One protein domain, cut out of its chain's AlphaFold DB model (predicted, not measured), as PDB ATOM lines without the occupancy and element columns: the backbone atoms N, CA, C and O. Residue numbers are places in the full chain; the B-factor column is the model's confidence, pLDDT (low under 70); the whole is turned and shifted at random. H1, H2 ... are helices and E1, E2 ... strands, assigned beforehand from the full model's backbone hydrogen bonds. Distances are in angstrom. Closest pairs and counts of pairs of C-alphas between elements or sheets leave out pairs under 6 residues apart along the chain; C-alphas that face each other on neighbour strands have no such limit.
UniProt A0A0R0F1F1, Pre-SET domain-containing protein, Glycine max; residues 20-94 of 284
ATOM      1  N   ASN A  20      94.771  93.179 132.549       67.09
ATOM      2  CA  ASN A  20      95.146  93.964 133.722       67.09
ATOM      3  C   ASN A  20      95.706  92.989 134.773       67.09
ATOM      4  O   ASN A  20      94.962  92.154 135.293       67.09
ATOM      5  N   ILE A  21      96.990  93.092 135.111       74.71
ATOM      6  CA  ILE A  21      97.642  92.244 136.116       74.71
ATOM      7  C   ILE A  21      97.265  92.766 137.501       74.71
ATOM      8  O   ILE A  21      97.698  93.843 137.898       74.71
ATOM      9  N   THR A  22      96.452  92.027 138.258       73.99
ATOM     10  CA  THR A  22      96.091  92.428 139.630       73.99
ATOM     11  C   THR A  22      97.268  92.196 140.577       73.99
ATOM     12  O   THR A  22      97.754  91.075 140.692       73.99
ATOM     13  N   MET A  23      97.716  93.255 141.251       76.37
ATOM     14  CA  MET A  23      98.862  93.250 142.170       76.37
ATOM     15  C   MET A  23      98.431  93.136 143.630       76.37
ATOM     16  O   MET A  23      99.058  92.437 144.417       76.37
ATOM     17  N   ALA A  24      97.347  93.821 143.989       73.39
ATOM     18  CA  ALA A  24      96.780  93.794 145.327       73.39
ATOM     19  C   ALA A  24      95.264  93.966 145.248       73.39
ATOM     20  O   ALA A  24      94.748  94.610 144.335       73.39
ATOM     21  N   SER A  25      94.552  93.391 146.212       71.67
ATOM     22  CA  SER A  25      93.103  93.499 146.326       71.67
ATOM     23  C   SER A  25      92.722  93.605 147.799       71.67
ATOM     24  O   SER A  25      93.204  92.811 148.607       71.67
ATOM     25  N   SER A  26      91.855  94.551 148.159       58.66
ATOM     26  CA  SER A  26      91.223  94.585 149.473       58.66
ATOM     27  C   SER A  26      90.122  93.524 149.528       58.66
ATOM     28  O   SER A  26      89.344  93.367 148.586       58.66
ATOM     29  N   SER A  27      90.102  92.787 150.641       58.75
ATOM     30  CA  SER A  27      89.129  91.742 150.982       58.75
ATOM     31  C   SER A  27      89.002  90.579 149.975       58.75
ATOM     32  O   SER A  27      89.552  90.574 148.875       58.75
ATOM     33  N   ARG A  28      88.264  89.527 150.370       54.74
ATOM     34  CA  ARG A  28      87.910  88.416 149.462       54.74
ATOM     35  C   ARG A  28      86.929  88.844 148.366       54.74
ATOM     36  O   ARG A  28      86.769  88.119 147.391       54.74
ATOM     37  N   LEU A  29      86.256  89.983 148.549       58.56
ATOM     38  CA  LEU A  29      85.251  90.505 147.624       58.56
ATOM     39  C   LEU A  29      85.868  91.418 146.558       58.56
ATOM     40  O   LEU A  29      85.270  91.610 145.502       58.56
ATOM     41  N   GLY A  30      87.092  91.906 146.778       58.93
ATOM     42  CA  GLY A  30      87.839  92.665 145.785       58.93
ATOM     43  C   GLY A  30      87.317  94.075 145.558       58.93
ATOM     44  O   GLY A  30      87.278  94.530 144.417       58.93
ATOM     45  N   GLU A  31      86.921  94.735 146.642       65.13
ATOM     46  CA  GLU A  31      86.300  96.066 146.645       65.13
ATOM     47  C   GLU A  31      87.272  97.160 146.183       65.13
ATOM     48  O   GLU A  31      86.863  98.131 145.557       65.13
ATOM     49  N   VAL A  32      88.572  96.986 146.438       62.21
ATOM     50  CA  VAL A  32      89.634  97.874 145.951       62.21
ATOM     51  C   VAL A  32      90.731  97.019 145.345       62.21
ATOM     52  O   VAL A  32      91.328  96.203 146.037       62.21
ATOM     53  N   LYS A  33      91.028  97.201 144.058       71.67
ATOM     54  CA  LYS A  33      92.086  96.457 143.360       71.67
ATOM     55  C   LYS A  33      93.130  97.415 142.818       71.67
ATOM     56  O   LYS A  33      92.798  98.405 142.174       71.67
ATOM     57  N   ILE A  34      94.396  97.077 143.021       75.96
ATOM     58  CA  ILE A  34      95.519  97.719 142.347       75.96
ATOM     59  C   ILE A  34      95.936  96.788 141.213       75.96
ATOM     60  O   ILE A  34      96.250  95.621 141.456       75.96
ATOM     61  N   SER A  35      95.915  97.280 139.975       80.55
ATOM     62  CA  SER A  35      96.276  96.489 138.797       80.55
ATOM     63  C   SER A  35      97.196  97.245 137.838       80.55
ATOM     64  O   SER A  35      97.111  98.463 137.713       80.55
ATOM     65  N   LEU A  36      98.095  96.503 137.192       81.48
ATOM     66  CA  LEU A  36      99.002  96.943 136.135       81.48
ATOM     67  C   LEU A  36      98.313  96.726 134.784       81.48
ATOM     68  O   LEU A  36      98.057  95.587 134.396       81.48
ATOM     69  N   ASN A  37      98.011  97.808 134.073       80.75
ATOM     70  CA  ASN A  37      97.551  97.755 132.688       80.75
ATOM     71  C   ASN A  37      98.761  97.929 131.756       80.75
ATOM     72  O   ASN A  37      99.550  98.854 131.942       80.75
ATOM     73  N   SER A  38      98.902  97.035 130.773       74.23
ATOM     74  CA  SER A  38     100.043  97.015 129.844       74.23
ATOM     75  C   SER A  38      99.633  97.249 128.389       74.23
ATOM     76  O   SER A  38     100.423  96.959 127.490       74.23
ATOM     77  N   ASP A  39      98.422  97.751 128.138       73.51
ATOM     78  CA  ASP A  39      97.825  97.820 126.798       73.51
ATOM     79  C   ASP A  39      98.724  98.598 125.821       73.51
ATOM     80  O   ASP A  39      98.959  98.158 124.696       73.51
ATOM     81  N   SER A  40      99.341  99.689 126.285       70.94
ATOM     82  CA  SER A  40     100.266 100.507 125.487       70.94
ATOM     83  C   SER A  40     101.569  99.786 125.114       70.94
ATOM     84  O   SER A  40     102.172 100.095 124.089       70.94
ATOM     85  N   ALA A  41     102.034  98.852 125.950       67.88
ATOM     86  CA  ALA A  41     103.294  98.134 125.749       67.88
ATOM     87  C   ALA A  41     103.109  96.847 124.935       67.88
ATOM     88  O   ALA A  41     103.987  96.486 124.159       67.88
ATOM     89  N   LEU A  42     101.956  96.181 125.060       69.52
ATOM     90  CA  LEU A  42     101.641  94.951 124.323       69.52
ATOM     91  C   LEU A  42     101.552  95.156 122.803       69.52
ATOM     92  O   LEU A  42     101.772  94.209 122.054       69.52
ATOM     93  N   GLY A  43     101.268  96.378 122.344       68.91
ATOM     94  CA  GLY A  43     101.272  96.725 120.921       68.91
ATOM     95  C   GLY A  43     102.661  96.965 120.317       68.91
ATOM     96  O   GLY A  43     102.761  97.172 119.111       68.91
ATOM     97  N   GLN A  44     103.729  96.977 121.122       72.42
ATOM     98  CA  GLN A  44     105.072  97.340 120.663       72.42
ATOM     99  C   GLN A  44     105.898  96.099 120.288       72.42
ATOM    100  O   GLN A  44     105.937  95.123 121.047       72.42
ATOM    101  N   PRO A  45     106.623  96.118 119.150       67.42
ATOM    102  CA  PRO A  45     107.526  95.031 118.800       67.42
ATOM    103  C   PRO A  45     108.625  94.904 119.866       67.42
ATOM    104  O   PRO A  45     109.183  95.897 120.327       67.42
ATOM    105  N   ASN A  46     108.956  93.664 120.238       81.86
ATOM    106  CA  ASN A  46     109.955  93.291 121.256       81.86
ATOM    107  C   ASN A  46     109.541  93.446 122.730       81.86
ATOM    108  O   ASN A  46     110.389  93.249 123.609       81.86
ATOM    109  N   PHE A  47     108.274  93.750 123.022       82.21
ATOM    110  CA  PHE A  47     107.760  93.678 124.387       82.21
ATOM    111  C   PHE A  47     107.253  92.266 124.710       82.21
ATOM    112  O   PHE A  47     106.430  91.698 123.996       82.21
ATOM    113  N   SER A  48     107.735  91.692 125.809       83.83
ATOM    114  CA  SER A  48     107.225  90.440 126.376       83.83
ATOM    115  C   SER A  48     106.835  90.666 127.828       83.83
ATOM    116  O   SER A  48     107.604  91.282 128.558       83.83
ATOM    117  N   ILE A  49     105.671  90.162 128.252       82.54
ATOM    118  CA  ILE A  49     105.191  90.271 129.641       82.54
ATOM    119  C   ILE A  49     106.268  89.703 130.588       82.54
ATOM    120  O   ILE A  49     106.539  88.499 130.541       82.54
ATOM    121  N   PRO A  50     106.912  90.530 131.434       84.03
ATOM    122  CA  PRO A  50     107.927  90.058 132.364       84.03
ATOM    123  C   PRO A  50     107.289  89.305 133.539       84.03
ATOM    124  O   PRO A  50     106.179  89.610 133.973       84.03
ATOM    125  N   ASN A  51     108.023  88.339 134.100       83.22
ATOM    126  CA  ASN A  51     107.608  87.650 135.322       83.22
ATOM    127  C   ASN A  51     107.570  88.647 136.496       83.22
ATOM    128  O   ASN A  51     108.585  89.276 136.811       83.22
ATOM    129  N   LEU A  52     106.411  88.764 137.154       84.82
ATOM    130  CA  LEU A  52     106.186  89.750 138.210       84.82
ATOM    131  C   LEU A  52     107.117  89.547 139.417       84.82
ATOM    132  O   LEU A  52     107.618  90.532 139.947       84.82
ATOM    133  N   ASP A  53     107.459  88.309 139.791       82.52
ATOM    134  CA  ASP A  53     108.425  88.041 140.870       82.52
ATOM    135  C   ASP A  53     109.819  88.593 140.539       82.52
ATOM    136  O   ASP A  53     110.544  89.055 141.421       82.52
ATOM    137  N   ILE A  54     110.212  88.567 139.260       85.45
ATOM    138  CA  ILE A  54     111.482  89.154 138.805       85.45
ATOM    139  C   ILE A  54     111.420  90.681 138.891       85.45
ATOM    140  O   ILE A  54     112.394  91.302 139.321       85.45
ATOM    141  N   VAL A  55     110.285  91.282 138.523       86.46
ATOM    142  CA  VAL A  55     110.059  92.731 138.641       86.46
ATOM    143  C   VAL A  55     110.134  93.167 140.105       86.46
ATOM    144  O   VAL A  55     110.869  94.103 140.416       86.46
ATOM    145  N   MET A  56     109.470  92.447 141.013       84.15
ATOM    146  CA  MET A  56     109.501  92.743 142.450       84.15
ATOM    147  C   MET A  56     110.913  92.593 143.024       84.15
ATOM    148  O   MET A  56     111.413  93.521 143.649       84.15
ATOM    149  N   LYS A  57     111.641  91.514 142.697       86.20
ATOM    150  CA  LYS A  57     113.055  91.362 143.101       86.20
ATOM    151  C   LYS A  57     113.953  92.483 142.574       86.20
ATOM    152  O   LYS A  57     114.928  92.860 143.230       86.20
ATOM    153  N   PHE A  58     113.686  92.983 141.368       86.41
ATOM    154  CA  PHE A  58     114.417  94.116 140.807       86.41
ATOM    155  C   PHE A  58     114.131  95.403 141.590       86.41
ATOM    156  O   PHE A  58     115.070  96.137 141.915       86.41
ATOM    157  N   MET A  59     112.866  95.649 141.939       86.16
ATOM    158  CA  MET A  59     112.470  96.779 142.778       86.16
ATOM    159  C   MET A  59     113.058  96.697 144.183       86.16
ATOM    160  O   MET A  59     113.633  97.683 144.637       86.16
ATOM    161  N   ASP A  60     113.008  95.532 144.829       82.56
ATOM    162  CA  ASP A  60     113.586  95.322 146.159       82.56
ATOM    163  C   ASP A  60     115.074  95.674 146.157       82.56
ATOM    164  O   ASP A  60     115.538  96.452 146.986       82.56
ATOM    165  N   LYS A  61     115.835  95.197 145.162       83.93
ATOM    166  CA  LYS A  61     117.256  95.557 145.011       83.93
ATOM    167  C   LYS A  61     117.473  97.056 144.803       83.93
ATOM    168  O   LYS A  61     118.481  97.585 145.274       83.93
ATOM    169  N   LYS A  62     116.576  97.734 144.077       80.72
ATOM    170  CA  LYS A  62     116.645  99.186 143.852       80.72
ATOM    171  C   LYS A  62     116.404  99.949 145.157       80.72
ATOM    172  O   LYS A  62     117.192 100.835 145.477       80.72
ATOM    173  N   TYR A  63     115.374  99.572 145.912       77.16
ATOM    174  CA  TYR A  63     114.961 100.278 147.124       77.16
ATOM    175  C   TYR A  63     115.823  99.955 148.348       77.16
ATOM    176  O   TYR A  63     116.173 100.870 149.088       77.16
ATOM    177  N   ILE A  64     116.278  98.708 148.515       70.49
ATOM    178  CA  ILE A  64     117.243  98.338 149.568       70.49
ATOM    179  C   ILE A  64     118.522  99.176 149.447       70.49
ATOM    180  O   ILE A  64     119.063  99.626 150.452       70.49
ATOM    181  N   ARG A  65     118.988  99.451 148.219       67.56
ATOM    182  CA  ARG A  65     120.160 100.313 147.992       67.56
ATOM    183  C   ARG A  65     119.919 101.772 148.383       67.56
ATOM    184  O   ARG A  65     120.864 102.424 148.811       67.56
ATOM    185  N   SER A  66     118.694 102.278 148.242       65.01
ATOM    186  CA  SER A  66     118.337 103.656 148.608       65.01
ATOM    187  C   SER A  66     117.938 103.839 150.075       65.01
ATOM    188  O   SER A  66     117.967 104.960 150.565       65.01
ATOM    189  N   CYS A  67     117.583 102.774 150.801       55.26
ATOM    190  CA  CYS A  67     117.231 102.872 152.224       55.26
ATOM    191  C   CYS A  67     118.442 103.110 153.144       55.26
ATOM    192  O   CYS A  67     118.258 103.469 154.300       55.26
ATOM    193  N   ASN A  68     119.672 102.958 152.641       55.69
ATOM    194  CA  ASN A  68     120.899 103.236 153.400       55.69
ATOM    195  C   ASN A  68     121.280 104.728 153.437       55.69
ATOM    196  O   ASN A  68     122.342 105.080 153.944       55.69
ATOM    197  N   THR A  69     120.446 105.609 152.885       51.19
ATOM    198  CA  THR A  69     120.634 107.064 152.940       51.19
ATOM    199  C   THR A  69     119.505 107.702 153.745       51.19
ATOM    200  O   THR A  69     118.362 107.272 153.606       51.19
ATOM    201  N   PHE A  70     119.850 108.686 154.589       43.95
ATOM    202  CA  PHE A  70     118.966 109.384 155.536       43.95
ATOM    203  C   PHE A  70     117.551 109.618 154.984       43.95
ATOM    204  O   PHE A  70     117.405 110.138 153.881       43.95
ATOM    205  N   GLU A  71     116.558 109.191 155.778       51.33
ATOM    206  CA  GLU A  71     115.102 109.301 155.587       51.33
ATOM    207  C   GLU A  71     114.655 109.583 154.142       51.33
ATOM    208  O   GLU A  71     114.408 110.731 153.756       51.33
ATOM    209  N   PRO A  72     114.512 108.540 153.304       55.04
ATOM    210  CA  PRO A  72     113.937 108.738 151.993       55.04
ATOM    211  C   PRO A  72     112.479 109.152 152.191       55.04
ATOM    212  O   PRO A  72     111.698 108.400 152.774       55.04
ATOM    213  N   GLN A  73     112.089 110.321 151.675       60.94
ATOM    214  CA  GLN A  73     110.678 110.681 151.545       60.94
ATOM    215  C   GLN A  73     109.973 109.592 150.723       60.94
ATOM    216  O   GLN A  73     110.106 109.513 149.496       60.94
ATOM    217  N   PHE A  74     109.270 108.699 151.418       69.29
ATOM    218  CA  PHE A  74     108.534 107.607 150.808       69.29
ATOM    219  C   PHE A  74     107.293 108.178 150.127       69.29
ATOM    220  O   PHE A  74     106.409 108.739 150.768       69.29
ATOM    221  N   SER A  75     107.226 108.034 148.806       79.59
ATOM    222  CA  SER A  75     106.077 108.447 148.005       79.59
ATOM    223  C   SER A  75     105.490 107.231 147.309       79.59
ATOM    224  O   SER A  75     106.156 106.593 146.490       79.59
ATOM    225  N   MET A  76     104.221 106.941 147.604       78.42
ATOM    226  CA  MET A  76     103.477 105.870 146.938       78.42
ATOM    227  C   MET A  76     103.419 106.099 145.421       78.42
ATOM    228  O   MET A  76     103.597 105.165 144.647       78.42
ATOM    229  N   ALA A  77     103.249 107.352 144.985       77.00
ATOM    230  CA  ALA A  77     103.247 107.698 143.565       77.00
ATOM    231  C   ALA A  77     104.592 107.369 142.899       77.00
ATOM    232  O   ALA A  77     104.617 106.775 141.824       77.00
ATOM    233  N   LYS A  78     105.711 107.683 143.565       82.49
ATOM    234  CA  LYS A  78     107.055 107.353 143.068       82.49
ATOM    235  C   LYS A  78     107.290 105.844 143.011       82.49
ATOM    236  O   LYS A  78     107.863 105.363 142.041       82.49
ATOM    237  N   LEU A  79     106.830 105.104 144.022       84.46
ATOM    238  CA  LEU A  79     106.920 103.644 144.049       84.46
ATOM    239  C   LEU A  79     106.161 103.006 142.876       84.46
ATOM    240  O   LEU A  79     106.694 102.117 142.213       84.46
ATOM    241  N   LEU A  80     104.940 103.474 142.603       85.67
ATOM    242  CA  LEU A  80     104.122 102.985 141.492       85.67
ATOM    243  C   LEU A  80     104.719 103.359 140.122       85.67
ATOM    244  O   LEU A  80     104.735 102.519 139.224       85.67
ATOM    245  N   ASP A  81     105.269 104.568 139.963       85.13
ATOM    246  CA  ASP A  81     105.996 104.967 138.744       85.13
ATOM    247  C   ASP A  81     107.234 104.082 138.514       85.13
ATOM    248  O   ASP A  81     107.445 103.552 137.419       85.13
ATOM    249  N   ASP A  82     108.017 103.833 139.566       85.20
ATOM    250  CA  ASP A  82     109.195 102.971 139.513       85.20
ATOM    251  C   ASP A  82     108.855 101.516 139.172       85.20
ATOM    252  O   ASP A  82     109.616 100.861 138.446       85.20
ATOM    253  N   LEU A  83     107.715 101.017 139.652       88.81
ATOM    254  CA  LEU A  83     107.187  99.705 139.291       88.81
ATOM    255  C   LEU A  83     106.853  99.637 137.803       88.81
ATOM    256  O   LEU A  83     107.359  98.750 137.113       88.81
ATOM    257  N   CYS A  84     106.078 100.593 137.286       86.21
ATOM    258  CA  CYS A  84     105.731 100.662 135.865       86.21
ATOM    259  C   CYS A  84     106.985 100.735 134.982       86.21
ATOM    260  O   CYS A  84     107.115  99.985 134.014       86.21
ATOM    261  N   ARG A  85     107.966 101.571 135.345       86.75
ATOM    262  CA  ARG A  85     109.246 101.670 134.622       86.75
ATOM    263  C   ARG A  85     110.041 100.373 134.661       86.75
ATOM    264  O   ARG A  85     110.620  99.987 133.646       86.75
ATOM    265  N   SER A  86     110.094  99.707 135.813       87.70
ATOM    266  CA  SER A  86     110.811  98.437 135.973       87.70
ATOM    267  C   SER A  86     110.153  97.325 135.162       87.70
ATOM    268  O   SER A  86     110.850  96.571 134.484       87.70
ATOM    269  N   TYR A  87     108.821  97.277 135.171       87.96
ATOM    270  CA  TYR A  87     108.019  96.369 134.360       87.96
ATOM    271  C   TYR A  87     108.290  96.582 132.863       87.96
ATOM    272  O   TYR A  87     108.684  95.648 132.169       87.96
ATOM    273  N   LEU A  88     108.211  97.825 132.373       86.10
ATOM    274  CA  LEU A  88     108.535  98.147 130.978       86.10
ATOM    275  C   LEU A  88     109.975  97.756 130.622       86.10
ATOM    276  O   LEU A  88     110.211  97.073 129.629       86.10
ATOM    277  N   LYS A  89     110.944  98.137 131.461       87.61
ATOM    278  CA  LYS A  89     112.371  97.871 131.236       87.61
ATOM    279  C   LYS A  89     112.695  96.381 131.151       87.61
ATOM    280  O   LYS A  89     113.566  96.004 130.374       87.61
ATOM    281  N   LEU A  90     112.048  95.555 131.970       87.44
ATOM    282  CA  LEU A  90     112.240  94.104 131.955       87.44
ATOM    283  C   LEU A  90     111.476  93.430 130.814       87.44
ATOM    284  O   LEU A  90     111.901  92.371 130.356       87.44
ATOM    285  N   GLY A  91     110.372  94.026 130.361       84.88
ATOM    286  CA  GLY A  91     109.581  93.481 129.265       84.88
ATOM    287  C   GLY A  91     110.185  93.718 127.881       84.88
ATOM    288  O   GLY A  91     110.054  92.860 127.009       84.88
ATOM    289  N   TYR A  92     110.907  94.824 127.678       82.73
ATOM    290  CA  TYR A  92     111.682  95.037 126.455       82.73
ATOM    291  C   TYR A  92     112.970  94.210 126.483       82.73
ATOM    292  O   TYR A  92     113.903  94.499 127.239       82.73
ATOM    293  N   ARG A  93     113.056  93.180 125.629       64.35
ATOM    294  CA  ARG A  93     114.299  92.411 125.474       64.35
ATOM    295  C   ARG A  93     115.390  93.322 124.913       64.35
ATOM    296  O   ARG A  93     115.304  93.786 123.779       64.35
ATOM    297  N   LYS A  94     116.454  93.540 125.690       52.19
ATOM    298  CA  LYS A  94     117.689  94.155 125.193       52.19
ATOM    299  C   LYS A  94     118.274  93.193 124.156       52.19
ATOM    300  O   LYS A  94     118.730  92.115 124.528       52.19
TER     301      LYS A  94
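This is residues 20 to 94 of the 284 residues of the protein "Pre-SET domain-containing protein" of Glycine max (UniProt A0A0R0F1F1). Two long helices, H2 and H3, make a loose V, touching toward the start of H2 and the end of H3, with the link between them spanning the open side. A two-stranded hairpin, E1 and E2, is set to one side of H3, and the short helix H1 follows it. The printed part has 75 residues with two named strands and then three named helices, in the order E1, E2, H1, H2, H3; the sheet is antiparallel and the class is mixed, helices and strands. The whole is loose, with a radius of gyration of the C-alphas of 14.2 A, and flat, spanning 41 by 39 by 19 A.

E1, residues 21 to 26, begins at C-alpha 21 (97.642, 92.244, 136.116) and is 15.0 A long. E2, residues 32 to 36, is 13.6 A long. H1 is residues 39 to 42, 5.4 A. H2, residues 52 to 66, is 21.2 A long. H3, residues 76 to 91, is 22.4 A long and ends at C-alpha 91 (109.581, 93.481, 129.265).

E1 and E2 form a hairpin, antiparallel at 163 degrees, with N 23 and O 34 2.8 A apart and N 26 and O 32 2.7 A apart, within hydrogen-bond range. The closest C-alphas of E2 and H3 are those of Leu 36 and Cys 84, 7.7 A apart. H1 and H3 are close but not clearly touching, the closest C-alphas being Ala 41 and Leu 88 at 7.4 A. H2 and H3 touch, closest at the C-alphas of Val 55 and Tyr 87, 6.0 A, at a steep tilt of 54 degrees, opposite ways. E1 and H2 are apart. Every O i to N i+4 pair is within hydrogen-bond range in H3 and 10 of 11 in H2; H1 is too short for such a pair.

The C-alphas farthest apart, of Pro 45 and Phe 70, are 41.1 A apart. The printed part has no cut and no long link. Residues 64 to 71, of which 64 to 66 belong to H2, and 73 to 78, of which 76 to 78 belong to H3, stand free. Mean pLDDT of the printed part is 74.7, and 24 residues are under 70, among them 26 to 32 and 65 to 74.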